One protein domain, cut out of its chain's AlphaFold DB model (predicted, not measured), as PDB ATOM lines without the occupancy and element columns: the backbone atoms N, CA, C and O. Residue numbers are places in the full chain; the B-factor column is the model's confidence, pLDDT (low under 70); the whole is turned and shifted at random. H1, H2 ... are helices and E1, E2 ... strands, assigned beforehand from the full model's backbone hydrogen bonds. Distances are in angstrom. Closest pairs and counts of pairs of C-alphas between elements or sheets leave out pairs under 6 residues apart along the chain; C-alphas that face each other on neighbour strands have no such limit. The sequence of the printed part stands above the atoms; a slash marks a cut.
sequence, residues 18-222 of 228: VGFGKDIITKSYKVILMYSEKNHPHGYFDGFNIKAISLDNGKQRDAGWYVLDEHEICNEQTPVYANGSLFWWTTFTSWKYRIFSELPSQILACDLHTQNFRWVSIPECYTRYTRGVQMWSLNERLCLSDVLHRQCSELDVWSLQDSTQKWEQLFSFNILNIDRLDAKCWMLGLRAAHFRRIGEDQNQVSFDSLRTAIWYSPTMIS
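AT A GLANCE: This is residues 18 to 222 of the 228 residues of an uncharacterized protein of Arabidopsis thaliana (UniProt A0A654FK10). Three strongly twisted sheets stand face to face in a row, like three blades of a propeller that does not close into a ring: E5 to E9 make the middle blade, E1 to E4 one end, E10 to E13 the other. H1 grazes the last blade, and the final stretch runs back along the row, its residues 215 to 216 pairing with E10 and H3 grazing the first blade. The 205 printed residues hold thirteen named strands, then three named helices; the class is mostly strand, with under half of the residues in named elements. Two sheets run E1 E2 E3 E4 and E10 E11 E12 E13, the third branches at E7, and their neighbour pairs are antiparallel. The whole is compact, with a radius of gyration of the C-alphas of 17.6 A and spans of 51 by 46 by 31 A.

HOW THE PARTS SIT: Begin at E7, residues 85 to 92: E5, residues 71 to 73, and E6, residues 80 to 82, lie on one side of it, and E8, residues 106 to 111, on the other side. Within hydrogen-bond range you find N 72 and O 91 at 2.9 A, N 80 and O 87 at 2.9 A, and N 88 and O 108 at 2.8 A. E9, residues 117 to 121, is the next neighbour of E8, with N 107 and O 120 at 2.9 A. The second sheet holds E1, residues 18 to 22, E2, 29 to 35, E3, 47 to 54, and E4, 60 to 67; look at N 19 and O 32, 2.9 A, N 33 and O 51, 2.8 A, and N 52 and O 61, 2.8 A. The third holds E10, residues 133 to 138, E11, 141 to 146, E12, 154 to 160, and E13, 167 to 174, with N 136 and O 143 at 3.0 A, N 144 and O 158 at 2.9 A, and N 157 and O 171 at 2.9 A. E1 to E4, E6 to E9 and E10 to E13 are meanders, rows of hairpins in which each strand is the antiparallel neighbour of the one before. The sheets form a stack, face to face in turn: the closest C-alphas of E1 and E6 are Gly 21 and Tyr 81, 5.5 A, and those of E6 and E10 are Ala 82 and Ser 137, 5.9 A. H1, residues 186 to 197, only grazes the third sheet with residues 188 to 193, and H3, residues 218 to 221, only grazes the second with residues 219 to 220. H2, residues 207 to 210, is not on any of the sheets. Every O i to N i+4 pair of H1 is within hydrogen-bond range; H2 and H3 are too short for such a pair.

IN THESE COORDINATES: Find C-alpha 18 at (167.310, 187.537, 159.625), where E1 begins. E7 runs 21.8 A from C-alpha 85 at (175.803, 197.796, 160.580); E3 spans 22.9 A, E4 21.2 A, E13 20.7 A and H1 16.2 A. H3 ends at C-alpha 221, (166.045, 201.947, 148.504).

THE WHOLE: The C-alphas farthest apart are those of Pro 41 and Asp 179, 57.0 A, and the printed part has no cut. The long links are E2 to E3, E7 to E8, E9 to E10 and E13 to H1. The mean pLDDT of the printed part is 80.0; look for values under 70 at residues 37 to 46, 93 to 104, 127 to 129, 150, 199 to 203 and 209 to 222.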
ATOM      1  N   VAL A  18     166.747 187.142 160.918       90.44
ATOM      2  CA  VAL A  18     167.310 187.537 159.625       90.44
ATOM      3  C   VAL A  18     167.473 189.048 159.605       90.44
ATOM      4  O   VAL A  18     166.537 189.766 159.943       90.44
ATOM      5  N   GLY A  19     168.637 189.526 159.173       91.62
ATOM      6  CA  GLY A  19     168.885 190.937 158.897       91.62
ATOM      7  C   GLY A  19     169.456 191.146 157.497       91.62
ATOM      8  O   GLY A  19     170.081 190.251 156.929       91.62
ATOM      9  N   PHE A  20     169.230 192.328 156.933       92.56
ATOM     10  CA  PHE A  20     169.651 192.685 155.580       92.56
ATOM     11  C   PHE A  20     170.224 194.097 155.547       92.56
ATOM     12  O   PHE A  20     169.618 195.022 156.083       92.56
ATOM     13  N   GLY A  21     171.362 194.276 154.884       92.44
ATOM     14  CA  GLY A  21     171.960 195.594 154.727       92.44
ATOM     15  C   GLY A  21     173.126 195.608 153.751       92.44
ATOM     16  O   GLY A  21     173.452 194.600 153.126       92.44
ATOM     17  N   LYS A  22     173.769 196.768 153.620       92.94
ATOM     18  CA  LYS A  22     174.899 196.978 152.712       92.94
ATOM     19  C   LYS A  22     176.204 197.116 153.484       92.94
ATOM     20  O   LYS A  22     176.343 198.023 154.304       92.94
ATOM     21  N   ASP A  23     177.177 196.263 153.183       93.12
ATOM     22  CA  ASP A  23     178.565 196.466 153.595       93.12
ATOM     23  C   ASP A  23     179.098 197.712 152.880       93.12
ATOM     24  O   ASP A  23     179.253 197.740 151.659       93.12
ATOM     25  N   ILE A  24     179.353 198.773 153.641       91.81
ATOM     26  CA  ILE A  24     179.759 200.068 153.090       91.81
ATOM     27  C   ILE A  24     181.189 200.072 152.545       91.81
ATOM     28  O   ILE A  24     181.510 200.960 151.754       91.81
ATOM     29  N   ILE A  25     182.025 199.100 152.920       93.25
ATOM     30  CA  ILE A  25     183.410 198.976 152.459       93.25
ATOM     31  C   ILE A  25     183.441 198.239 151.125       93.25
ATOM     32  O   ILE A  25     183.948 198.766 150.138       93.25
ATOM     33  N   THR A  26     182.840 197.049 151.067       92.12
ATOM     34  CA  THR A  26     182.817 196.239 149.832       92.12
ATOM     35  C   THR A  26     181.708 196.643 148.863       92.12
ATOM     36  O   THR A  26     181.707 196.197 147.722       92.12
ATOM     37  N   LYS A  27     180.760 197.478 149.309       91.31
ATOM     38  CA  LYS A  27     179.518 197.861 148.610       91.31
ATOM     39  C   LYS A  27     178.539 196.707 148.364       91.31
ATOM     40  O   LYS A  27     177.481 196.948 147.785       91.31
ATOM     41  N   SER A  28     178.851 195.519 148.875       91.81
ATOM     42  CA  SER A  28     178.043 194.312 148.752       91.81
ATOM     43  C   SER A  28     176.807 194.354 149.643       91.81
ATOM     44  O   SER A  28     176.893 194.706 150.824       91.81
ATOM     45  N   TYR A  29     175.660 193.940 149.108       93.56
ATOM     46  CA  TYR A  29     174.484 193.670 149.934       93.56
ATOM     47  C   TYR A  29     174.619 192.301 150.598       93.56
ATOM     48  O   TYR A  29     174.984 191.315 149.956       93.56
ATOM     49  N   LYS A  30     174.323 192.238 151.896       93.44
ATOM     50  CA  LYS A  30     174.481 191.038 152.713       93.44
ATOM     51  C   LYS A  30     173.203 190.699 153.463       93.44
ATOM     52  O   LYS A  30     172.511 191.578 153.977       93.44
ATOM     53  N   VAL A  31     172.944 189.402 153.564       94.25
ATOM     54  CA  VAL A  31     171.940 188.821 154.456       94.25
ATOM     55  C   VAL A  31     172.667 188.153 155.615       94.25
ATOM     56  O   VAL A  31     173.562 187.339 155.394       94.25
ATOM     57  N   ILE A  32     172.282 188.487 156.841       93.25
ATOM     58  CA  ILE A  32     172.757 187.844 158.064       93.25
ATOM     59  C   ILE A  32     171.653 186.928 158.577       93.25
ATOM     60  O   ILE A  32     170.526 187.370 158.790       93.25
ATOM     61  N   LEU A  33     171.979 185.653 158.760       92.12
ATOM     62  CA  LEU A  33     171.091 184.614 159.265       92.12
ATOM     63  C   LEU A  33     171.600 184.148 160.627       92.12
ATOM     64  O   LEU A  33     172.770 183.783 160.752       92.12
ATOM     65  N   MET A  34     170.721 184.148 161.625       89.88
ATOM     66  CA  MET A  34     171.020 183.666 162.973       89.88
ATOM     67  C   MET A  34     170.289 182.352 163.227       89.88
ATOM     68  O   MET A  34     169.075 182.247 163.024       89.88
ATOM     69  N   TYR A  35     171.031 181.353 163.695       86.69
ATOM     70  CA  TYR A  35     170.532 180.015 163.977       86.69
ATOM     71  C   TYR A  35     170.766 179.671 165.443       86.69
ATOM     72  O   TYR A  35     171.884 179.776 165.941       86.69
ATOM     73  N   SER A  36     169.708 179.238 166.123       76.88
ATOM     74  CA  SER A  36     169.820 178.666 167.460       76.88
ATOM     75  C   SER A  36     170.276 177.218 167.322       76.88
ATOM     76  O   SER A  36     169.737 176.469 166.500       76.88
ATOM     77  N   GLU A  37     171.273 176.818 168.103       65.62
ATOM     78  CA  GLU A  37     171.704 175.428 168.152       65.62
ATOM     79  C   GLU A  37     170.962 174.699 169.274       65.62
ATOM     80  O   GLU A  37     171.032 175.076 170.440       65.62
ATOM     81  N   LYS A  38     170.213 173.650 168.913       53.03
ATOM     82  CA  LYS A  38     169.351 172.906 169.847       53.03
ATOM     83  C   LYS A  38     170.115 172.009 170.833       53.03
ATOM     84  O   LYS A  38     169.500 171.521 171.774       53.03
ATOM     85  N   ASN A  39     171.417 171.782 170.630       47.97
ATOM     86  CA  ASN A  39     172.167 170.700 171.281       47.97
ATOM     87  C   ASN A  39     173.481 171.168 171.937       47.97
ATOM     88  O   ASN A  39     174.506 170.506 171.785       47.97
ATOM     89  N   HIS A  40     173.486 172.279 172.680       49.34
ATOM     90  CA  HIS A  40     174.651 172.576 173.520       49.34
ATOM     91  C   HIS A  40     174.609 171.690 174.789       49.34
ATOM     92  O   HIS A  40     173.581 171.667 175.471       49.34
ATOM     93  N   PRO A  41     175.694 170.970 175.146       43.59
ATOM     94  CA  PRO A  41     175.710 169.930 176.190       43.59
ATOM     95  C   PRO A  41     175.347 170.381 177.618       43.59
ATOM     96  O   PRO A  41     175.250 169.543 178.510       43.59
ATOM     97  N   HIS A  42     175.127 171.678 177.848       47.88
ATOM     98  CA  HIS A  42     174.827 172.238 179.166       47.88
ATOM     99  C   HIS A  42     173.398 172.769 179.334       47.88
ATOM    100  O   HIS A  42     173.078 173.250 180.412       47.88
ATOM    101  N   GLY A  43     172.515 172.632 178.336       44.22
ATOM    102  CA  GLY A  43     171.073 172.864 178.521       44.22
ATOM    103  C   GLY A  43     170.631 174.317 178.747       44.22
ATOM    104  O   GLY A  43     169.451 174.535 179.007       44.22
ATOM    105  N   TYR A  44     171.530 175.297 178.614       52.69
ATOM    106  CA  TYR A  44     171.211 176.725 178.724       52.69
ATOM    107  C   TYR A  44     171.479 177.428 177.385       52.69
ATOM    108  O   TYR A  44     172.547 177.284 176.788       52.69
ATOM    109  N   PHE A  45     170.447 178.104 176.877       60.62
ATOM    110  CA  PHE A  45     170.416 178.781 175.583       60.62
ATOM    111  C   PHE A  45     170.917 180.220 175.730       60.62
ATOM    112  O   PHE A  45     170.110 181.090 176.012       60.62
ATOM    113  N   ASP A  46     172.200 180.485 175.482       67.19
ATOM    114  CA  ASP A  46     172.728 181.863 175.520       67.19
ATOM    115  C   ASP A  46     173.550 182.208 174.277       67.19
ATOM    116  O   ASP A  46     174.485 182.998 174.345       67.19
ATOM    117  N   GLY A  47     173.265 181.614 173.117       76.25
ATOM    118  CA  GLY A  47     174.021 181.949 171.917       76.25
ATOM    119  C   GLY A  47     173.430 181.461 170.607       76.25
ATOM    120  O   GLY A  47     172.418 180.756 170.566       76.25
ATOM    121  N   PHE A  48     174.057 181.888 169.517       85.12
ATOM    122  CA  PHE A  48     173.617 181.584 168.164       85.12
ATOM    123  C   PHE A  48     174.788 181.492 167.188       85.12
ATOM    124  O   PHE A  48     175.801 182.179 167.321       85.12
ATOM    125  N   ASN A  49     174.611 180.660 166.162       87.56
ATOM    126  CA  ASN A  49     175.496 180.605 165.006       87.56
ATOM    127  C   ASN A  49     175.070 181.645 163.972       87.56
ATOM    128  O   ASN A  49     173.876 181.844 163.722       87.56
ATOM    129  N   ILE A  50     176.054 182.266 163.328       89.06
ATOM    130  CA  ILE A  50     175.830 183.284 162.304       89.06
ATOM    131  C   ILE A  50     176.300 182.787 160.948       89.06
ATOM    132  O   ILE A  50     177.438 182.344 160.784       89.06
ATOM    133  N   LYS A  51     175.449 182.984 159.945       91.88
ATOM    134  CA  LYS A  51     175.816 182.855 158.541       91.88
ATOM    135  C   LYS A  51     175.564 184.166 157.815       91.88
ATOM    136  O   LYS A  51     174.456 184.695 157.831       91.88
ATOM    137  N   ALA A  52     176.589 184.664 157.141       92.56
ATOM    138  CA  ALA A  52     176.501 185.820 156.270       92.56
ATOM    139  C   ALA A  52     176.482 185.373 154.807       92.56
ATOM    140  O   ALA A  52     177.317 184.574 154.383       92.56
ATOM    141  N   ILE A  53     175.556 185.915 154.024       93.56
ATOM    142  CA  ILE A  53     175.413 185.637 152.594       93.56
ATOM    143  C   ILE A  53     175.624 186.937 151.829       93.56
ATOM    144  O   ILE A  53     174.885 187.897 152.026       93.56
ATOM    145  N   SER A  54     176.629 186.958 150.958       92.81
ATOM    146  CA  SER A  54     176.860 188.035 149.992       92.81
ATOM    147  C   SER A  54     175.917 187.868 148.803       92.81
ATOM    148  O   SER A  54     175.905 186.806 148.180       92.81
ATOM    149  N   LEU A  55     175.144 188.900 148.465       91.38
ATOM    150  CA  LEU A  55     174.203 188.844 147.344       91.38
ATOM    151  C   LEU A  55     174.865 189.052 145.980       91.38
ATOM    152  O   LEU A  55     174.301 188.628 144.977       91.38
ATOM    153  N   ASP A  56     176.070 189.618 145.929       89.44
ATOM    154  CA  ASP A  56     176.751 189.866 144.650       89.44
ATOM    155  C   ASP A  56     177.176 188.566 143.955       89.44
ATOM    156  O   ASP A  56     177.267 188.493 142.734       89.44
ATOM    157  N   ASN A  57     177.490 187.535 144.741       87.44
ATOM    158  CA  ASN A  57     178.059 186.276 144.251       87.44
ATOM    159  C   ASN A  57     177.506 185.028 144.954       87.44
ATOM    160  O   ASN A  57     177.986 183.925 144.697       87.44
ATOM    161  N   GLY A  58     176.552 185.186 145.873       88.19
ATOM    162  CA  GLY A  58     175.966 184.090 146.645       88.19
ATOM    163  C   GLY A  58     176.915 183.432 147.652       88.19
ATOM    164  O   GLY A  58     176.540 182.428 148.262       88.19
ATOM    165  N   LYS A  59     178.141 183.950 147.840       89.94
ATOM    166  CA  LYS A  59     179.106 183.351 148.771       89.94
ATOM    167  C   LYS A  59     178.565 183.414 150.192       89.94
ATOM    168  O   LYS A  59     178.165 184.475 150.675       89.94
ATOM    169  N   GLN A  60     178.608 182.267 150.856       90.81
ATOM    170  CA  GLN A  60     178.241 182.117 152.256       90.81
ATOM    171  C   GLN A  60     179.508 182.078 153.102       90.81
ATOM    172  O   GLN A  60     180.507 181.474 152.708       90.81
ATOM    173  N   ARG A  61     179.460 182.718 154.264       88.00
ATOM    174  CA  ARG A  61     180.512 182.671 155.271       88.00
ATOM    175  C   ARG A  61     179.879 182.399 156.623       88.00
ATOM    176  O   ARG A  61     178.993 183.143 157.041       88.00
ATOM    177  N   ASP A  62     180.358 181.365 157.295       86.25
ATOM    178  CA  ASP A  62     180.044 181.145 158.700       86.25
ATOM    179  C   ASP A  62     180.887 182.124 159.523       86.25
ATOM    180  O   ASP A  62     182.115 182.159 159.406       86.25
ATOM    181  N   ALA A  63     180.218 182.983 160.291       77.19
ATOM    182  CA  ALA A  63     180.870 183.990 161.132       77.19
ATOM    183  C   ALA A  63     181.113 183.484 162.567       77.19
ATOM    184  O   ALA A  63     181.680 184.201 163.384       77.19
ATOM    185  N   GLY A  64     180.738 182.231 162.848       79.44
ATOM    186  CA  GLY A  64     180.968 181.560 164.124       79.44
ATOM    187  C   GLY A  64     179.807 181.690 165.108       79.44
ATOM    188  O   GLY A  64     178.683 182.036 164.731       79.44
ATOM    189  N   TRP A  65     180.108 181.362 166.365       83.19
ATOM    190  CA  TRP A  65     179.185 181.370 167.496       83.19
ATOM    191  C   TRP A  65     179.284 182.681 168.279       83.19
ATOM    192  O   TRP A  65     180.389 183.154 168.554       83.19
ATOM    193  N   TYR A  66     178.142 183.238 168.677       85.00
ATOM    194  CA  TYR A  66     178.059 184.418 169.536       85.00
ATOM    195  C   TYR A  66     177.254 184.128 170.802       85.00
ATOM    196  O   TYR A  66     176.256 183.414 170.737       85.00
ATOM    197  N   VAL A  67     177.678 184.701 171.933       83.81
ATOM    198  CA  VAL A  67     177.038 184.547 173.248       83.81
ATOM    199  C   VAL A  67     176.284 185.826 173.614       83.81
ATOM    200  O   VAL A  67     176.839 186.916 173.497       83.81
ATOM    201  N   LEU A  68     175.029 185.698 174.045       78.25
ATOM    202  CA  LEU A  68     174.114 186.806 174.337       78.25
ATOM    203  C   LEU A  68     174.102 187.269 175.803       78.25
ATOM    204  O   LEU A  68     173.451 188.266 176.090       78.25
ATOM    205  N   ASP A  69     174.820 186.598 176.706       77.81
ATOM    206  CA  ASP A  69     175.028 187.041 178.097       77.81
ATOM    207  C   ASP A  69     173.710 187.418 178.817       77.81
ATOM    208  O   ASP A  69     173.474 188.580 179.141       77.81
ATOM    209  N   GLU A  70     172.800 186.447 178.983       77.69
ATOM    210  CA  GLU A  70     171.457 186.605 179.589       77.69
ATOM    211  C   GLU A  70     170.471 187.517 178.820       77.69
ATOM    212  O   GLU A  70     169.430 187.927 179.347       77.69
ATOM    213  N   HIS A  71     170.770 187.839 177.558       80.50
ATOM    214  CA  HIS A  71     169.856 188.555 176.670       80.50
ATOM    215  C   HIS A  71     169.266 187.642 175.596       80.50
ATOM    216  O   HIS A  71     169.857 186.660 175.155       80.50
ATOM    217  N   GLU A  72     168.111 188.038 175.080       81.94
ATOM    218  CA  GLU A  72     167.483 187.427 173.916       81.94
ATOM    219  C   GLU A  72     167.231 188.480 172.839       81.94
ATOM    220  O   GLU A  72     166.932 189.642 173.132       81.94
ATOM    221  N   ILE A  73     167.331 188.078 171.570       85.00
ATOM    222  CA  ILE A  73     166.912 188.931 170.456       85.00
ATOM    223  C   ILE A  73     165.395 189.121 170.532       85.00
ATOM    224  O   ILE A  73     164.630 188.155 170.522       85.00
ATOM    225  N   CYS A  74     164.954 190.376 170.565       81.62
ATOM    226  CA  CYS A  74     163.544 190.717 170.602       81.62
ATOM    227  C   CYS A  74     162.896 190.427 169.243       81.62
ATOM    228  O   CYS A  74     163.114 191.137 168.261       81.62
ATOM    229  N   ASN A  75     162.050 189.401 169.197       77.06
ATOM    230  CA  ASN A  75     161.346 189.003 167.974       77.06
ATOM    231  C   ASN A  75     160.179 189.942 167.605       77.06
ATOM    232  O   ASN A  75     159.594 189.802 166.528       77.06
ATOM    233  N   GLU A  76     159.841 190.897 168.479       77.12
ATOM    234  CA  GLU A  76     158.802 191.912 168.249       77.12
ATOM    235  C   GLU A  76     159.280 193.038 167.322       77.12
ATOM    236  O   GLU A  76     158.455 193.743 166.743       77.12
ATOM    237  N   GLN A  77     160.597 193.205 167.160       80.38
ATOM    238  CA  GLN A  77     161.182 194.263 166.341       80.38
ATOM    239  C   GLN A  77     161.948 193.690 165.154       80.38
ATOM    240  O   GLN A  77     162.639 192.674 165.241       80.38
ATOM    241  N   THR A  78     161.837 194.361 164.014       84.44
ATOM    242  CA  THR A  78     162.705 194.084 162.871       84.44
ATOM    243  C   THR A  78     164.085 194.685 163.112       84.44
ATOM    244  O   THR A  78     164.162 195.810 163.613       84.44
ATOM    245  N   PRO A  79     165.171 194.002 162.718       90.00
ATOM    246  CA  PRO A  79     166.481 194.620 162.764       90.00
ATOM    247  C   PRO A  79     166.549 195.830 161.850       90.00
ATOM    248  O   PRO A  79     165.894 195.865 160.809       90.00
ATOM    249  N   VAL A  80     167.385 196.792 162.216       91.38
ATOM    250  CA  VAL A  80     167.574 198.030 161.462       91.38
ATOM    251  C   VAL A  80     168.966 198.059 160.868       91.38
ATOM    252  O   VAL A  80     169.946 197.761 161.542       91.38
ATOM    253  N   TYR A  81     169.051 198.442 159.601       92.44
ATOM    254  CA  TYR A  81     170.308 198.776 158.952       92.44
ATOM    255  C   TYR A  81     170.606 200.268 159.113       92.44
ATOM    256  O   TYR A  81     169.763 201.108 158.783       92.44
ATOM    257  N   ALA A  82     171.813 200.583 159.579       91.94
ATOM    258  CA  ALA A  82     172.341 201.939 159.645       91.94
ATOM    259  C   ALA A  82     173.874 201.913 159.533       91.94
ATOM    260  O   ALA A  82     174.537 201.090 160.165       91.94
ATOM    261  N   ASN A  83     174.428 202.789 158.694       91.75
ATOM    262  CA  ASN A  83     175.866 203.015 158.527       91.75
ATOM    263  C   ASN A  83     176.726 201.733 158.445       91.75
ATOM    264  O   ASN A  83     177.707 201.557 159.166       91.75
ATOM    265  N   GLY A  84     176.339 200.782 157.590       92.69
ATOM    266  CA  GLY A  84     177.108 199.544 157.406       92.69
ATOM    267  C   GLY A  84     176.952 198.494 158.506       92.69
ATOM    268  O   GLY A  84     177.583 197.442 158.419       92.69
ATOM    269  N   SER A  85     176.100 198.735 159.501       94.69
ATOM    270  CA  SER A  85     175.803 197.796 160.580       94.69
ATOM    271  C   SER A  85     174.326 197.409 160.603       94.69
ATOM    272  O   SER A  85     173.455 198.155 160.148       94.69
ATOM    273  N   LEU A  86     174.049 196.226 161.141       94.50
ATOM    274  CA  LEU A  86     172.710 195.790 161.519       94.50
ATOM    275  C   LEU A  86     172.538 195.877 163.029       94.50
ATOM    276  O   LEU A  86     173.465 195.555 163.765       94.50
ATOM    277  N   PHE A  87     171.348 196.263 163.470       93.62
ATOM    278  CA  PHE A  87     171.010 196.468 164.871       93.62
ATOM    279  C   PHE A  87     169.775 195.657 165.239       93.62
ATOM    280  O   PHE A  87     168.750 195.754 164.564       93.62
ATOM    281  N   TRP A  88     169.864 194.884 166.316       92.06
ATOM    282  CA  TRP A  88     168.770 194.107 166.885       92.06
ATOM    283  C   TRP A  88     168.477 194.591 168.295       92.06
ATOM    284  O   TRP A  88     169.385 194.723 169.113       92.06
ATOM    285  N   TRP A  89     167.201 194.813 168.584       88.81
ATOM    286  CA  TRP A  89     166.755 195.091 169.938       88.81
ATOM    287  C   TRP A  89     166.869 193.814 170.763       88.81
ATOM    288  O   TRP A  89     166.505 192.740 170.271       88.81
ATOM    289  N   THR A  90     167.354 193.911 171.998       86.81
ATOM    290  CA  THR A  90     167.427 192.766 172.907       86.81
ATOM    291  C   THR A  90     166.616 192.998 174.170       86.81
ATOM    292  O   THR A  90     166.398 194.125 174.624       86.81
ATOM    293  N   THR A  91     166.121 191.907 174.734       79.38
ATOM    294  CA  THR A  91     165.423 191.887 176.019       79.38
ATOM    295  C   THR A  91     166.230 191.057 176.992       79.38
ATOM    296  O   THR A  91     166.721 189.992 176.632       79.38
ATOM    297  N   PHE A  92     166.361 191.538 178.221       76.56
ATOM    298  CA  PHE A  92     167.027 190.792 179.276       76.56
ATOM    299  C   PHE A  92     166.089 189.713 179.830       76.56
ATOM    300  O   PHE A  92     164.953 190.016 180.215       76.56
ATOM    301  N   THR A  93     166.554 188.464 179.894       65.12
ATOM    302  CA  THR A  93     165.775 187.326 180.397       65.12
ATOM    303  C   THR A  93     166.530 186.628 181.529       65.12
ATOM    304  O   THR A  93     167.284 185.684 181.337       65.12
ATOM    305  N   SER A  94     166.292 187.048 182.778       57.44
ATOM    306  CA  SER A  94     166.781 186.284 183.932       57.44
ATOM    307  C   SER A  94     165.742 185.267 184.391       57.44
ATOM    308  O   SER A  94     164.685 185.617 184.912       57.44
ATOM    309  N   TRP A  95     166.088 183.986 184.303       51.53
ATOM    310  CA  TRP A  95     165.314 182.843 184.807       51.53
ATOM    311  C   TRP A  95     164.930 182.961 186.294       51.53
ATOM    312  O   TRP A  95     163.965 182.342 186.747       51.53
ATOM    313  N   LYS A  96     165.674 183.770 187.061       50.31
ATOM    314  CA  LYS A  96     165.436 184.033 188.487       50.31
ATOM    315  C   LYS A  96     164.291 185.024 188.724       50.31
ATOM    316  O   LYS A  96     163.668 184.996 189.785       50.31
ATOM    317  N   TYR A  97     163.978 185.855 187.736       48.94
ATOM    318  CA  TYR A  97     162.922 186.852 187.793       48.94
ATOM    319  C   TYR A  97     161.952 186.564 186.642       48.94
ATOM    320  O   TYR A  97     162.151 187.008 185.523       48.94
ATOM    321  N   ARG A  98     160.860 185.828 186.909       44.19
ATOM    322  CA  ARG A  98     159.762 185.561 185.943       44.19
ATOM    323  C   ARG A  98     158.992 186.816 185.486       44.19
ATOM    324  O   ARG A  98     157.891 186.720 184.953       44.19
ATOM    325  N   ILE A  99     159.553 187.986 185.733       51.12
ATOM    326  CA  ILE A  99     159.072 189.274 185.282       51.12
ATOM    327  C   ILE A  99     160.110 189.695 184.249       51.12
ATOM    328  O   ILE A  99     161.269 189.855 184.628       51.12
ATOM    329  N   PHE A 100     159.712 189.819 182.975       52.94
ATOM    330  CA  PHE A 100     160.496 190.517 181.949       52.94
ATOM    331  C   PHE A 100     160.983 191.819 182.587       52.94
ATOM    332  O   PHE A 100     160.165 192.667 182.947       52.94
ATOM    333  N   SER A 101     162.261 191.854 182.949       49.88
ATOM    334  CA  SER A 101     162.687 192.647 184.096       49.88
ATOM    335  C   SER A 101     162.606 194.135 183.783       49.88
ATOM    336  O   SER A 101     162.714 194.566 182.637       49.88
ATOM    337  N   GLU A 102     162.466 194.942 184.833       53.62
ATOM    338  CA  GLU A 102     162.571 196.405 184.803       53.62
ATOM    339  C   GLU A 102     163.972 196.908 184.375       53.62
ATOM    340  O   GLU A 102     164.289 198.077 184.582       53.62
ATOM    341  N   LEU A 103     164.827 196.039 183.823       59.94
ATOM    342  CA  LEU A 103     166.173 196.374 183.389       59.94
ATOM    343  C   LEU A 103     166.152 196.951 181.966       59.94
ATOM    344  O   LEU A 103     165.314 196.571 181.142       59.94
ATOM    345  N   PRO A 104     167.058 197.893 181.669       61.88
ATOM    346  CA  PRO A 104     167.132 198.502 180.355       61.88
ATOM    347  C   PRO A 104     167.536 197.462 179.306       61.88
ATOM    348  O   PRO A 104     168.493 196.709 179.488       61.88
ATOM    349  N   SER A 105     166.812 197.457 178.189       75.88
ATOM    350  CA  SER A 105     167.221 196.746 176.979       75.88
ATOM    351  C   SER A 105     168.589 197.218 176.494       75.88
ATOM    352  O   SER A 105     169.000 198.357 176.728       75.88
ATOM    353  N   GLN A 106     169.269 196.355 175.748       87.38
ATOM    354  CA  GLN A 106     170.435 196.734 174.963       87.38
ATOM    355  C   GLN A 106     170.142 196.539 173.478       87.38
ATOM    356  O   GLN A 106     169.116 195.985 173.075       87.38
ATOM    357  N   ILE A 107     171.041 197.045 172.646       91.31
ATOM    358  CA  ILE A 107     171.008 196.828 171.209       91.31
ATOM    359  C   ILE A 107     172.246 196.022 170.848       91.31
ATOM    360  O   ILE A 107     173.373 196.409 171.162       91.31
ATOM    361  N   LEU A 108     172.040 194.905 170.165       93.00
ATOM    362  CA  LEU A 108     173.125 194.142 169.576       93.00
ATOM    363  C   LEU A 108     173.398 194.680 168.174       93.00
ATOM    364  O   LEU A 108     172.497 194.714 167.339       93.00
ATOM    365  N   ALA A 109     174.635 195.077 167.902       94.44
ATOM    366  CA  ALA A 109     175.062 195.541 166.589       94.44
ATOM    367  C   ALA A 109     175.994 194.521 165.924       94.44
ATOM    368  O   ALA A 109     176.877 193.980 166.584       94.44
ATOM    369  N   CYS A 110     175.836 194.302 164.619       94.19
ATOM    370  CA  CYS A 110     176.752 193.525 163.782       94.19
ATOM    371  C   CYS A 110     177.298 194.414 162.665       94.19
ATOM    372  O   CYS A 110     176.532 194.912 161.838       94.19
ATOM    373  N   ASP A 111     178.615 194.586 162.626       94.25
ATOM    374  CA  ASP A 111     179.296 195.263 161.526       94.25
ATOM    375  C   ASP A 111     179.293 194.351 160.290       94.25
ATOM    376  O   ASP A 111     179.809 193.235 160.328       94.25
ATOM    377  N   LEU A 112     178.709 194.792 159.172       94.00
ATOM    378  CA  LEU A 112     178.540 193.922 158.003       94.00
ATOM    379  C   LEU A 112     179.850 193.618 157.276       94.00
ATOM    380  O   LEU A 112     179.907 192.646 156.516       94.00
ATOM    381  N   HIS A 113     180.885 194.435 157.460       93.44
ATOM    382  CA  HIS A 113     182.172 194.235 156.813       93.44
ATOM    383  C   HIS A 113     182.968 193.127 157.505       93.44
ATOM    384  O   HIS A 113     183.373 192.146 156.875       93.44
ATOM    385  N   THR A 114     183.132 193.273 158.814       92.75
ATOM    386  CA  THR A 114     183.922 192.401 159.685       92.75
ATOM    387  C   THR A 114     183.128 191.220 160.228       92.75
ATOM    388  O   THR A 114     183.728 190.200 160.550       92.75
ATOM    389  N   GLN A 115     181.796 191.331 160.275       91.38
ATOM    390  CA  GLN A 115     180.865 190.388 160.909       91.38
ATOM    391  C   GLN A 115     181.047 190.293 162.431       91.38
ATOM    392  O   GLN A 115     180.587 189.341 163.057       91.38
ATOM    393  N   ASN A 116     181.691 191.299 163.029       91.62
ATOM    394  CA  ASN A 116     181.880 191.383 164.469       91.62
ATOM    395  C   ASN A 116     180.649 191.975 165.150       91.62
ATOM    396  O   ASN A 116     180.013 192.904 164.643       91.62
ATOM    397  N   PHE A 117     180.360 191.449 166.334       91.75
ATOM    398  CA  PHE A 117     179.245 191.868 167.166       91.75
ATOM    399  C   PHE A 117     179.714 192.777 168.295       91.75
ATOM    400  O   PHE A 117     180.811 192.611 168.830       91.75
ATOM    401  N   ARG A 118     178.867 193.731 168.677       92.38
ATOM    402  CA  ARG A 118     179.104 194.626 169.810       92.38
ATOM    403  C   ARG A 118     177.796 195.062 170.453       92.38
ATOM    404  O   ARG A 118     176.794 195.239 169.762       92.38
ATOM    405  N   TRP A 119     177.843 195.291 171.757       91.75
ATOM    406  CA  TRP A 119     176.731 195.858 172.510       91.75
ATOM    407  C   TRP A 119     176.682 197.379 172.365       91.75
ATOM    408  O   TRP A 119     177.713 198.056 172.354       91.75
ATOM    409  N   VAL A 120     175.468 197.908 172.251       91.94
ATOM    410  CA  VAL A 120     175.155 199.335 172.209       91.94
ATOM    411  C   VAL A 120     174.112 199.604 173.290       91.94
ATOM    412  O   VAL A 120     173.014 199.046 173.267       91.94
ATOM    413  N   SER A 121     174.460 200.449 174.259       89.31
ATOM    414  CA  SER A 121     173.524 200.909 175.291       89.31
ATOM    415  C   SER A 121     172.405 201.737 174.667       89.31
ATOM    416  O   SER A 121     172.616 202.352 173.628       89.31
ATOM    417  N   ILE A 122     171.232 201.786 175.291       89.00
ATOM    418  CA  ILE A 122     170.127 202.678 174.897       89.00
ATOM    419  C   ILE A 122     170.306 204.085 175.514       89.00
ATOM    420  O   ILE A 122     171.123 204.238 176.427       89.00
ATOM    421  N   PRO A 123     169.590 205.127 175.041       89.06
ATOM    422  CA  PRO A 123     169.610 206.452 175.662       89.06
ATOM    423  C   PRO A 123     169.243 206.401 177.149       89.06
ATOM    424  O   PRO A 123     168.309 205.698 177.529       89.06
ATOM    425  N   GLU A 124     169.921 207.203 177.976       84.00
ATOM    426  CA  GLU A 124     169.754 207.209 179.443       84.00
ATOM    427  C   GLU A 124     168.327 207.554 179.904       84.00
ATOM    428  O   GLU A 124     167.916 207.168 180.997       84.00
ATOM    429  N   CYS A 125     167.543 208.247 179.071       79.62
ATOM    430  CA  CYS A 125     166.140 208.548 179.357       79.62
ATOM    431  C   CYS A 125     165.245 207.295 179.391       79.62
ATOM    432  O   CYS A 125     164.183 207.316 180.012       79.62
ATOM    433  N   TYR A 126     165.666 206.196 178.755       78.31
ATOM    434  CA  TYR A 126     164.949 204.925 178.769       78.31
ATOM    435  C   TYR A 126     165.436 204.060 179.933       78.31
ATOM    436  O   TYR A 126     166.319 203.219 179.799       78.31
ATOM    437  N   THR A 127     164.841 204.272 181.105       68.12
ATOM    438  CA  THR A 127     165.225 203.580 182.349       68.12
ATOM    439  C   THR A 127     164.597 202.196 182.513       68.12
ATOM    440  O   THR A 127     164.974 201.462 183.423       68.12
ATOM    441  N   ARG A 128     163.631 201.836 181.660       66.25
ATOM    442  CA  ARG A 128     162.895 200.563 181.688       66.25
ATOM    443  C   ARG A 128     162.590 200.095 180.271       66.25
ATOM    444  O   ARG A 128     162.454 200.921 179.365       66.25
ATOM    445  N   TYR A 129     162.423 198.785 180.092       68.75
ATOM    446  CA  TYR A 129     161.875 198.245 178.850       68.75
ATOM    447  C   TYR A 129     160.494 198.844 178.573       68.75
ATOM    448  O   TYR A 129     159.601 198.821 179.422       68.75
ATOM    449  N   THR A 130     160.309 199.345 177.356       73.75
ATOM    450  CA  THR A 130     158.993 199.689 176.832       73.75
ATOM    451  C   THR A 130     158.848 199.113 175.434       73.75
ATOM    452  O   THR A 130     159.710 199.274 174.568       73.75
ATOM    453  N   ARG A 131     157.706 198.465 175.201       76.50
ATOM    454  CA  ARG A 131     157.322 197.924 173.891       76.50
ATOM    455  C   ARG A 131     157.111 199.030 172.849       76.50
ATOM    456  O   ARG A 131     157.052 198.751 171.655       76.50
ATOM    457  N   GLY A 132     156.987 200.282 173.299       80.38
ATOM    458  CA  GLY A 132     156.789 201.440 172.438       80.38
ATOM    459  C   GLY A 132     158.052 201.979 171.788       80.38
ATOM    460  O   GLY A 132     157.940 202.662 170.772       80.38
ATOM    461  N   VAL A 133     159.241 201.652 172.301       86.75
ATOM    462  CA  VAL A 133     160.490 202.091 171.671       86.75
ATOM    463  C   VAL A 133     160.701 201.328 170.373       86.75
ATOM    464  O   VAL A 133     160.797 200.105 170.357       86.75
ATOM    465  N   GLN A 134     160.770 202.071 169.276       87.06
ATOM    466  CA  GLN A 134     160.983 201.550 167.934       87.06
ATOM    467  C   GLN A 134     162.371 201.955 167.451       87.06
ATOM    468  O   GLN A 134     162.725 203.138 167.491       87.06
ATOM    469  N   MET A 135     163.128 200.982 166.949       90.06
ATOM    470  CA  MET A 135     164.328 201.251 166.163       90.06
ATOM    471  C   MET A 135     163.968 201.601 164.726       90.06
ATOM    472  O   MET A 135     163.110 200.967 164.110       90.06
ATOM    473  N   TRP A 136     164.680 202.567 164.163       89.44
ATOM    474  CA  TRP A 136     164.585 202.917 162.749       89.44
ATOM    475  C   TRP A 136     165.866 203.609 162.284       89.44
ATOM    476  O   TRP A 136     166.747 203.893 163.094       89.44
ATOM    477  N   SER A 137     166.013 203.845 160.980       89.31
ATOM    478  CA  SER A 137     167.161 204.575 160.438       89.31
ATOM    479  C   SER A 137     166.751 205.903 159.818       89.31
ATOM    480  O   SER A 137     165.755 205.988 159.099       89.31
ATOM    481  N   LEU A 138     167.547 206.939 160.095       88.00
ATOM    482  CA  LEU A 138     167.403 208.276 159.530       88.00
ATOM    483  C   LEU A 138     168.759 208.764 159.030       88.00
ATOM    484  O   LEU A 138     169.670 208.992 159.821       88.00
ATOM    485  N   ASN A 139     168.878 208.971 157.716       86.06
ATOM    486  CA  ASN A 139     170.128 209.412 157.080       86.06
ATOM    487  C   ASN A 139     171.334 208.561 157.532       86.06
ATOM    488  O   ASN A 139     172.350 209.099 157.961       86.06
ATOM    489  N   GLU A 140     171.189 207.235 157.479       87.38
ATOM    490  CA  GLU A 140     172.189 206.248 157.914       87.38
ATOM    491  C   GLU A 140     172.498 206.203 159.410       87.38
ATOM    492  O   GLU A 140     173.316 205.388 159.819       87.38
ATOM    493  N   ARG A 141     171.820 206.990 160.245       90.38
ATOM    494  CA  ARG A 141     171.975 206.935 161.699       90.38
ATOM    495  C   ARG A 141     170.916 206.020 162.296       90.38
ATOM    496  O   ARG A 141     169.761 206.058 161.872       90.38
ATOM    497  N   LEU A 142     171.301 205.210 163.281       93.12
ATOM    498  CA  LEU A 142     170.340 204.458 164.083       93.12
ATOM    499  C   LEU A 142     169.561 205.438 164.961       93.12
ATOM    500  O   LEU A 142     170.168 206.237 165.675       93.12
ATOM    501  N   CYS A 143     168.238 205.346 164.929       92.44
ATOM    502  CA  CYS A 143     167.330 206.184 165.690       92.44
ATOM    503  C   CYS A 143     166.389 205.370 166.577       92.44
ATOM    504  O   CYS A 143     166.032 204.236 166.252       92.44
ATOM    505  N   LEU A 144     165.973 205.986 167.684       91.88
ATOM    506  CA  LEU A 144     164.998 205.458 168.635       91.88
ATOM    507  C   LEU A 144     163.918 206.488 168.930       91.88
ATOM    508  O   LEU A 144     164.217 207.660 169.172       91.88
ATOM    509  N   SER A 145     162.676 206.017 168.985       89.75
ATOM    510  CA  SER A 145     161.517 206.821 169.373       89.75
ATOM    511  C   SER A 145     160.470 205.953 170.059       89.75
ATOM    512  O   SER A 145     160.186 204.853 169.587       89.75
ATOM    513  N   ASP A 146     159.874 206.452 171.141       88.88
ATOM    514  CA  ASP A 146     158.799 205.763 171.860       88.88
ATOM    515  C   ASP A 146     157.418 206.161 171.322       88.88
ATOM    516  O   ASP A 146     156.837 207.176 171.704       88.88
ATOM    517  N   VAL A 147     156.868 205.339 170.428       85.88
ATOM    518  CA  VAL A 147     155.576 205.608 169.776       85.88
ATOM    519  C   VAL A 147     154.367 205.296 170.659       85.88
ATOM    520  O   VAL A 147     153.239 205.601 170.267       85.88
ATOM    521  N   LEU A 148     154.572 204.685 171.832       83.31
ATOM    522  CA  LEU A 148     153.510 204.404 172.802       83.31
ATOM    523  C   LEU A 148     153.584 205.322 174.031       83.31
ATOM    524  O   LEU A 148     152.861 205.090 175.008       83.31
ATOM    525  N   HIS A 149     154.415 206.366 173.998       78.56
ATOM    526  CA  HIS A 149     154.551 207.320 175.090       78.56
ATOM    527  C   HIS A 149     153.327 208.244 175.200       78.56
ATOM    528  O   HIS A 149     153.289 209.358 174.689       78.56
ATOM    529  N   ARG A 150     152.280 207.789 175.891       69.06
ATOM    530  CA  ARG A 150     150.976 208.484 175.938       69.06
ATOM    531  C   ARG A 150     150.963 209.798 176.693       69.06
ATOM    532  O   ARG A 150     150.117 210.648 176.423       69.06
ATOM    533  N   GLN A 151     151.833 209.914 177.686       70.50
ATOM    534  CA  GLN A 151     151.851 211.048 178.605       70.50
ATOM    535  C   GLN A 151     152.493 212.283 177.962       70.50
ATOM    536  O   GLN A 151     152.315 213.388 178.467       70.50
ATOM    537  N   CYS A 152     153.159 212.109 176.819       72.75
ATOM    538  CA  CYS A 152     153.810 213.175 176.083       72.75
ATOM    539  C   CYS A 152     153.102 213.393 174.743       72.75
ATOM    540  O   CYS A 152     152.830 212.460 173.988       72.75
ATOM    541  N   SER A 153     152.773 214.647 174.438       79.00
ATOM    542  CA  SER A 153     152.384 215.032 173.078       79.00
ATOM    543  C   SER A 153     153.585 215.163 172.152       79.00
ATOM    544  O   SER A 153     153.398 215.308 170.948       79.00
ATOM    545  N   GLU A 154     154.793 215.157 172.699       86.94
ATOM    546  CA  GLU A 154     156.027 215.254 171.941       86.94
ATOM    547  C   GLU A 154     156.609 213.858 171.736       86.94
ATOM    548  O   GLU A 154     156.613 213.028 172.646       86.94
ATOM    549  N   LEU A 155     157.050 213.587 170.511       88.31
ATOM    550  CA  LEU A 155     157.771 212.377 170.166       88.31
ATOM    551  C   LEU A 155     159.238 212.727 169.957       88.31
ATOM    552  O   LEU A 155     159.599 213.359 168.960       88.31
ATOM    553  N   ASP A 156     160.070 212.287 170.895       90.62
ATOM    554  CA  ASP A 156     161.509 212.480 170.815       90.62
ATOM    555  C   ASP A 156     162.147 211.503 169.827       90.62
ATOM    556  O   ASP A 156     161.863 210.297 169.801       90.62
ATOM    557  N   VAL A 157     163.060 212.034 169.018       90.56
ATOM    558  CA  VAL A 157     163.910 211.251 168.129       90.56
ATOM    559  C   VAL A 157     165.332 211.290 168.656       90.56
ATOM    560  O   VAL A 157     166.029 212.299 168.556       90.56
ATOM    561  N   TRP A 158     165.773 210.158 169.191       93.62
ATOM    562  CA  TRP A 158     167.149 209.943 169.618       93.62
ATOM    563  C   TRP A 158     167.938 209.316 168.481       93.62
ATOM    564  O   TRP A 158     167.411 208.463 167.773       93.62
ATOM    565  N   SER A 159     169.199 209.702 168.303       93.94
ATOM    566  CA  SER A 159     170.097 209.081 167.331       93.94
ATOM    567  C   SER A 159     171.430 208.696 167.938       93.94
ATOM    568  O   SER A 159     171.969 209.411 168.786       93.94
ATOM    569  N   LEU A 160     171.969 207.578 167.469       94.81
ATOM    570  CA  LEU A 160     173.308 207.140 167.811       94.81
ATOM    571  C   LEU A 160     174.323 207.947 166.990       94.81
ATOM    572  O   LEU A 160     174.202 208.089 165.770       94.81
ATOM    573  N   GLN A 161     175.321 208.512 167.660       91.19
ATOM    574  CA  GLN A 161     176.485 209.109 167.015       91.19
ATOM    575  C   GLN A 161     177.520 208.025 166.698       91.19
ATOM    576  O   GLN A 161     177.979 207.314 167.593       91.19
ATOM    577  N   ASP A 162     177.958 207.945 165.442       80.56
ATOM    578  CA  ASP A 162     178.931 206.935 165.011       80.56
ATOM    579  C   ASP A 162     180.306 207.088 165.680       80.56
ATOM    580  O   ASP A 162     180.948 206.099 166.029       80.56
ATOM    581  N   SER A 163     180.767 208.322 165.887       76.50
ATOM    582  CA  SER A 163     182.118 208.601 166.397       76.50
ATOM    583  C   SER A 163     182.267 208.335 167.892       76.50
ATOM    584  O   SER A 163     183.307 207.853 168.335       76.50
ATOM    585  N   THR A 164     181.242 208.661 168.677       80.44
ATOM    586  CA  THR A 164     181.287 208.593 170.143       80.44
ATOM    587  C   THR A 164     180.503 207.417 170.709       80.44
ATOM    588  O   THR A 164     180.656 207.118 171.891       80.44
ATOM    589  N   GLN A 165     179.663 206.767 169.893       84.12
ATOM    590  CA  GLN A 165     178.702 205.751 170.331       84.12
ATOM    591  C   GLN A 165     177.772 206.259 171.444       84.12
ATOM    592  O   GLN A 165     177.284 205.485 172.265       84.12
ATOM    593  N   LYS A 166     177.527 207.574 171.471       90.94
ATOM    594  CA  LYS A 166     176.600 208.229 172.395       90.94
ATOM    595  C   LYS A 166     175.293 208.560 171.699       90.94
ATOM    596  O   LYS A 166     175.261 208.804 170.492       90.94
ATOM    597  N   TRP A 167     174.228 208.604 172.486       94.56
ATOM    598  CA  TRP A 167     172.924 209.054 172.025       94.56
ATOM    599  C   TRP A 167     172.795 210.564 172.149       94.56
ATOM    600  O   TRP A 167     173.169 211.147 173.165       94.56
ATOM    601  N   GLU A 168     172.223 211.182 171.125       94.38
ATOM    602  CA  GLU A 168     171.790 212.576 171.149       94.38
ATOM    603  C   GLU A 168     170.327 212.672 170.729       94.38
ATOM    604  O   GLU A 168     169.876 211.935 169.847       94.38
ATOM    605  N   GLN A 169     169.588 213.594 171.334       93.31
ATOM    606  CA  GLN A 169     168.264 213.951 170.849       93.31
ATOM    607  C   GLN A 169     168.438 214.824 169.602       93.31
ATOM    608  O   GLN A 169     169.001 215.914 169.681       93.31
ATOM    609  N   LEU A 170     167.989 214.339 168.444       90.25
ATOM    610  CA  LEU A 170     168.072 215.089 167.188       90.25
ATOM    611  C   LEU A 170     167.025 216.193 167.130       90.25
ATOM    612  O   LEU A 170     167.323 217.322 166.751       90.25
ATOM    613  N   PHE A 171     165.785 215.841 167.453       88.88
ATOM    614  CA  PHE A 171     164.652 216.752 167.491       88.88
ATOM    615  C   PHE A 171     163.494 216.096 168.243       88.88
ATOM    616  O   PHE A 171     163.493 214.893 168.515       88.88
ATOM    617  N   SER A 172     162.496 216.913 168.548       89.00
ATOM    618  CA  SER A 172     161.208 216.480 169.067       89.00
ATOM    619  C   SER A 172     160.103 217.124 168.248       89.00
ATOM    620  O   SER A 172     160.275 218.231 167.727       89.00
ATOM    621  N   PHE A 173     158.978 216.436 168.094       87.00
ATOM    622  CA  PHE A 173     157.831 216.994 167.389       87.00
ATOM    623  C   PHE A 173     156.515 216.646 168.060       87.00
ATOM    624  O   PHE A 173     156.331 215.562 168.608       87.00
ATOM    625  N   ASN A 174     155.559 217.567 167.961       87.06
ATOM    626  CA  ASN A 174     154.236 217.358 168.519       87.06
ATOM    627  C   ASN A 174     153.400 216.455 167.599       87.06
ATOM    628  O   ASN A 174     153.087 216.834 166.471       87.06
ATOM    629  N   ILE A 175     152.984 215.291 168.100       83.75
ATOM    630  CA  ILE A 175     152.161 214.321 167.355       83.75
ATOM    631  C   ILE A 175     150.742 214.823 167.056       83.75
ATOM    632  O   ILE A 175     149.994 214.154 166.353       83.75
ATOM    633  N   LEU A 176     150.339 215.977 167.594       82.44
ATOM    634  CA  LEU A 176     149.091 216.655 167.234       82.44
ATOM    635  C   LEU A 176     149.240 217.528 165.977       82.44
ATOM    636  O   LEU A 176     148.233 217.858 165.361       82.44
ATOM    637  N   ASN A 177     150.473 217.847 165.570       84.31
ATOM    638  CA  ASN A 177     150.796 218.695 164.417       84.31
ATOM    639  C   ASN A 177     151.513 217.883 163.319       84.31
ATOM    640  O   ASN A 177     152.577 218.264 162.827       84.31
ATOM    641  N   ILE A 178     150.955 216.717 162.970       77.56
ATOM    642  CA  ILE A 178     151.522 215.784 161.973       77.56
ATOM    643  C   ILE A 178     151.646 216.426 160.588       77.56
ATOM    644  O   ILE A 178     152.539 216.073 159.824       77.56
ATOM    645  N   ASP A 179     150.776 217.389 160.281       78.62
ATOM    646  CA  ASP A 179     150.772 218.175 159.045       78.62
ATOM    647  C   ASP A 179     152.082 218.943 158.810       78.62
ATOM    648  O   ASP A 179     152.375 219.330 157.681       78.62
ATOM    649  N   ARG A 180     152.886 219.137 159.862       77.19
ATOM    650  CA  ARG A 180     154.167 219.853 159.819       77.19
ATOM    651  C   ARG A 180     155.388 218.937 159.875       77.19
ATOM    652  O   ARG A 180     156.503 219.438 160.016       77.19
ATOM    653  N   LEU A 181     155.203 217.617 159.808       77.62
ATOM    654  CA  LEU A 181     156.321 216.681 159.878       77.62
ATOM    655  C   LEU A 181     157.124 216.652 158.589       77.62
ATOM    656  O   LEU A 181     156.581 216.625 157.487       77.62
ATOM    657  N   ASP A 182     158.440 216.568 158.759       79.94
ATOM    658  CA  ASP A 182     159.341 216.250 157.665       79.94
ATOM    659  C   ASP A 182     158.929 214.917 157.012       79.94
ATOM    660  O   ASP A 182     158.549 213.950 157.687       79.94
ATOM    661  N   ALA A 183     159.037 214.849 155.685       78.75
ATOM    662  CA  ALA A 183     158.701 213.669 154.890       78.75
ATOM    663  C   ALA A 183     159.563 212.428 155.213       78.75
ATOM    664  O   ALA A 183     159.281 211.336 154.724       78.75
ATOM    665  N   LYS A 184     160.593 212.542 156.049       77.69
ATOM    666  CA  LYS A 184     161.349 211.405 156.592       77.69
ATOM    667  C   LYS A 184     160.761 210.864 157.899       77.69
ATOM    668  O   LYS A 184     161.073 209.744 158.285       77.69
ATOM    669  N   CYS A 185     159.903 211.633 158.573       79.00
ATOM    670  CA  CYS A 185     159.367 211.315 159.903       79.00
ATOM    671  C   CYS A 185     157.855 211.042 159.910       79.00
ATOM    672  O   CYS A 185     157.324 210.582 160.920       79.00
ATOM    673  N   TRP A 186     157.141 211.293 158.808       81.69
ATOM    674  CA  TRP A 186     155.676 211.173 158.774       81.69
ATOM    675  C   TRP A 186     155.159 209.774 159.143       81.69
ATOM    676  O   TRP A 186     154.172 209.688 159.866       81.69
ATOM    677  N   MET A 187     155.816 208.676 158.729       83.69
ATOM    678  CA  MET A 187     155.379 207.321 159.130       83.69
ATOM    679  C   MET A 187     155.486 207.111 160.639       83.69
ATOM    680  O   MET A 187     154.595 206.515 161.241       83.69
ATOM    681  N   LEU A 188     156.554 207.628 161.252       85.88
ATOM    682  CA  LEU A 188     156.743 207.580 162.696       85.88
ATOM    683  C   LEU A 188     155.648 208.383 163.412       85.88
ATOM    684  O   LEU A 188     155.015 207.875 164.336       85.88
ATOM    685  N   GLY A 189     155.366 209.599 162.935       86.00
ATOM    686  CA  GLY A 189     154.302 210.443 163.480       86.00
ATOM    687  C   GLY A 189     152.905 209.832 163.342       86.00
ATOM    688  O   GLY A 189     152.152 209.804 164.314       86.00
ATOM    689  N   LEU A 190     152.568 209.272 162.173       85.75
ATOM    690  CA  LEU A 190     151.295 208.574 161.957       85.75
ATOM    691  C   LEU A 190     151.140 207.367 162.883       85.75
ATOM    692  O   LEU A 190     150.055 207.139 163.415       85.75
ATOM    693  N   ARG A 191     152.219 206.609 163.099       85.12
ATOM    694  CA  ARG A 191     152.227 205.449 163.994       85.12
ATOM    695  C   ARG A 191     151.973 205.859 165.444       85.12
ATOM    696  O   ARG A 191     151.089 205.291 166.082       85.12
ATOM    697  N   ALA A 192     152.666 206.884 165.937       86.31
ATOM    698  CA  ALA A 192     152.433 207.418 167.280       86.31
ATOM    699  C   ALA A 192     150.994 207.948 167.451       86.31
ATOM    700  O   ALA A 192     150.319 207.658 168.441       86.31
ATOM    701  N   ALA A 193     150.472 208.658 166.449       85.25
ATOM    702  CA  ALA A 193     149.103 209.166 166.468       85.25
ATOM    703  C   ALA A 193     148.043 208.055 166.431       85.25
ATOM    704  O   ALA A 193     147.033 208.139 167.133       85.25
ATOM    705  N   HIS A 194     148.284 206.993 165.657       84.75
ATOM    706  CA  HIS A 194     147.432 205.808 165.620       84.75
ATOM    707  C   HIS A 194     147.313 205.167 167.009       84.75
ATOM    708  O   HIS A 194     146.203 204.997 167.514       84.75
ATOM    709  N   PHE A 195     148.443 204.882 167.661       81.81
ATOM    710  CA  PHE A 195     148.453 204.251 168.984       81.81
ATOM    711  C   PHE A 195     147.862 205.126 170.090       81.81
ATOM    712  O   PHE A 195     147.275 204.618 171.051       81.81
ATOM    713  N   ARG A 196     147.962 206.449 169.945       80.75
ATOM    714  CA  ARG A 196     147.265 207.384 170.829       80.75
ATOM    715  C   ARG A 196     145.750 207.313 170.653       80.75
ATOM    716  O   ARG A 196     145.031 207.336 171.648       80.75
ATOM    717  N   ARG A 197     145.265 207.218 169.412       80.12
ATOM    718  CA  ARG A 197     143.827 207.209 169.099       80.12
ATOM    719  C   ARG A 197     143.111 205.965 169.625       80.12
ATOM    720  O   ARG A 197     141.985 206.085 170.092       80.12
ATOM    721  N   ILE A 198     143.735 204.794 169.525       76.81
ATOM    722  CA  ILE A 198     143.084 203.519 169.868       76.81
ATOM    723  C   ILE A 198     143.033 203.230 171.373       76.81
ATOM    724  O   ILE A 198     142.349 202.303 171.785       76.81
ATOM    725  N   GLY A 199     143.716 204.009 172.219       67.62
ATOM    726  CA  GLY A 199     143.559 203.895 173.674       67.62
ATOM    727  C   GLY A 199     144.063 202.583 174.306       67.62
ATOM    728  O   GLY A 199     143.994 202.449 175.522       67.62
ATOM    729  N   GLU A 200     144.690 201.677 173.547       66.88
ATOM    730  CA  GLU A 200     145.280 200.404 174.018       66.88
ATOM    731  C   GLU A 200     146.451 200.555 175.007       66.88
ATOM    732  O   GLU A 200     147.436 201.222 174.706       66.88
ATOM    733  N   ASP A 201     146.397 199.908 176.171       68.19
ATOM    734  CA  ASP A 201     147.578 199.808 177.045       68.19
ATOM    735  C   ASP A 201     148.786 199.221 176.272       68.19
ATOM    736  O   ASP A 201     148.602 198.407 175.366       68.19
ATOM    737  N   GLN A 202     150.029 199.586 176.623       69.12
ATOM    738  CA  GLN A 202     151.239 199.055 175.963       69.12
ATOM    739  C   GLN A 202     151.273 197.517 175.980       69.12
ATOM    740  O   GLN A 202     151.838 196.885 175.089       69.12
ATOM    741  N   ASN A 203     150.627 196.905 176.975       69.38
ATOM    742  CA  ASN A 203     150.487 195.459 177.112       69.38
ATOM    743  C   ASN A 203     149.433 194.840 176.176       69.38
ATOM    744  O   ASN A 203     149.476 193.640 175.928       69.38
ATOM    745  N   GLN A 204     148.501 195.638 175.647       71.94
ATOM    746  CA  GLN A 204     147.407 195.193 174.773       71.94
ATOM    747  C   GLN A 204     147.751 195.279 173.282       71.94
ATOM    748  O   GLN A 204     147.162 194.548 172.487       71.94
ATOM    749  N   VAL A 205     148.729 196.108 172.901       74.06
ATOM    750  CA  VAL A 205     149.179 196.213 171.504       74.06
ATOM    751  C   VAL A 205     149.795 194.880 171.060       74.06
ATOM    752  O   VAL A 205     150.694 194.350 171.722       74.06
ATOM    753  N   SER A 206     149.342 194.321 169.933       77.50
ATOM    754  CA  SER A 206     149.881 193.059 169.405       77.50
ATOM    755  C   SER A 206     151.310 193.218 168.865       77.50
ATOM    756  O   SER A 206     151.678 194.270 168.337       77.50
ATOM    757  N   PHE A 207     152.121 192.158 168.952       71.12
ATOM    758  CA  PHE A 207     153.494 192.158 168.422       71.12
ATOM    759  C   PHE A 207     153.544 192.471 166.929       71.12
ATOM    760  O   PHE A 207     154.377 193.259 166.495       71.12
ATOM    761  N   ASP A 208     152.610 191.927 166.150       71.25
ATOM    762  CA  ASP A 208     152.549 192.172 164.707       71.25
ATOM    763  C   ASP A 208     152.332 193.657 164.381       71.25
ATOM    764  O   ASP A 208     152.918 194.177 163.430       71.25
ATOM    765  N   SER A 209     151.567 194.366 165.219       69.44
ATOM    766  CA  SER A 209     151.363 195.812 165.084       69.44
ATOM    767  C   SER A 209     152.647 196.595 165.357       69.44
ATOM    768  O   SER A 209     152.896 197.610 164.705       69.44
ATOM    769  N   LEU A 210     153.494 196.117 166.279       69.88
ATOM    770  CA  LEU A 210     154.790 196.716 166.630       69.88
ATOM    771  C   LEU A 210     155.922 196.346 165.664       69.88
ATOM    772  O   LEU A 210     156.863 197.120 165.515       69.88
ATOM    773  N   ARG A 211     155.791 195.230 164.947       66.88
ATOM    774  CA  ARG A 211     156.803 194.707 164.022       66.88
ATOM    775  C   ARG A 211     156.842 195.417 162.666       66.88
ATOM    776  O   ARG A 211     157.741 195.168 161.866       66.88
ATOM    777  N   THR A 212     155.874 196.284 162.361       60.75
ATOM    778  CA  THR A 212     155.860 197.020 161.087       60.75
ATOM    779  C   THR A 212     157.030 198.000 161.017       60.75
ATOM    780  O   THR A 212     157.061 199.006 161.723       60.75
ATOM    781  N   ALA A 213     157.988 197.699 160.147       57.06
ATOM    782  CA  ALA A 213     159.233 198.436 160.042       57.06
ATOM    783  C   ALA A 213     159.053 199.806 159.368       57.06
ATOM    784  O   ALA A 213     158.508 199.911 158.266       57.06
ATOM    785  N   ILE A 214     159.564 200.853 160.016       60.03
ATOM    786  CA  ILE A 214     159.729 202.182 159.425       60.03
ATOM    787  C   ILE A 214     161.106 202.203 158.757       60.03
ATOM    788  O   ILE A 214     162.129 202.279 159.435       60.03
ATOM    789  N   TRP A 215     161.140 202.126 157.429       61.06
ATOM    790  CA  TRP A 215     162.385 202.176 156.661       61.06
ATOM    791  C   TRP A 215     162.533 203.514 155.939       61.06
ATOM    792  O   TRP A 215     161.797 203.781 154.992       61.06
ATOM    793  N   TYR A 216     163.536 204.308 156.324       55.84
ATOM    794  CA  TYR A 216     164.002 205.458 155.542       55.84
ATOM    795  C   TYR A 216     165.531 205.520 155.496       55.84
ATOM    796  O   TYR A 216     166.168 206.440 156.004       55.84
ATOM    797  N   SER A 217     166.121 204.548 154.800       55.22
ATOM    798  CA  SER A 217     167.513 204.616 154.355       55.22
ATOM    799  C   SER A 217     167.535 204.794 152.830       55.22
ATOM    800  O   SER A 217     167.196 203.858 152.094       55.22
ATOM    801  N   PRO A 218     167.908 205.984 152.316       53.59
ATOM    802  CA  PRO A 218     168.059 206.212 150.880       53.59
ATOM    803  C   PRO A 218     169.028 205.220 150.216       53.59
ATOM    804  O   PRO A 218     168.839 204.859 149.060       53.59
ATOM    805  N   THR A 219     170.033 204.728 150.944       51.16
ATOM    806  CA  THR A 219     171.029 203.735 150.490       51.16
ATOM    807  C   THR A 219     170.494 202.304 150.423       51.16
ATOM    808  O   THR A 219     171.057 201.492 149.681       51.16
ATOM    809  N   MET A 220     169.416 201.974 151.145       53.56
ATOM    810  CA  MET A 220     168.718 200.692 150.982       53.56
ATOM    811  C   MET A 220     167.733 200.693 149.811       53.56
ATOM    812  O   MET A 220     167.526 199.648 149.201       53.56
ATOM    813  N   ILE A 221     167.131 201.844 149.495       45.03
ATOM    814  CA  ILE A 221     166.045 201.947 148.504       45.03
ATOM    815  C   ILE A 221     166.553 202.433 147.135       45.03
ATOM    816  O   ILE A 221     165.928 202.152 146.115       45.03
ATOM    817  N   SER A 222     167.704 203.111 147.074       34.47
ATOM    818  CA  SER A 222     168.221 203.669 145.826       34.47
ATOM    819  C   SER A 222     169.503 202.976 145.346       34.47
ATOM    820  O   SER A 222     170.575 203.190 145.922       34.47
TER     821      SER A 222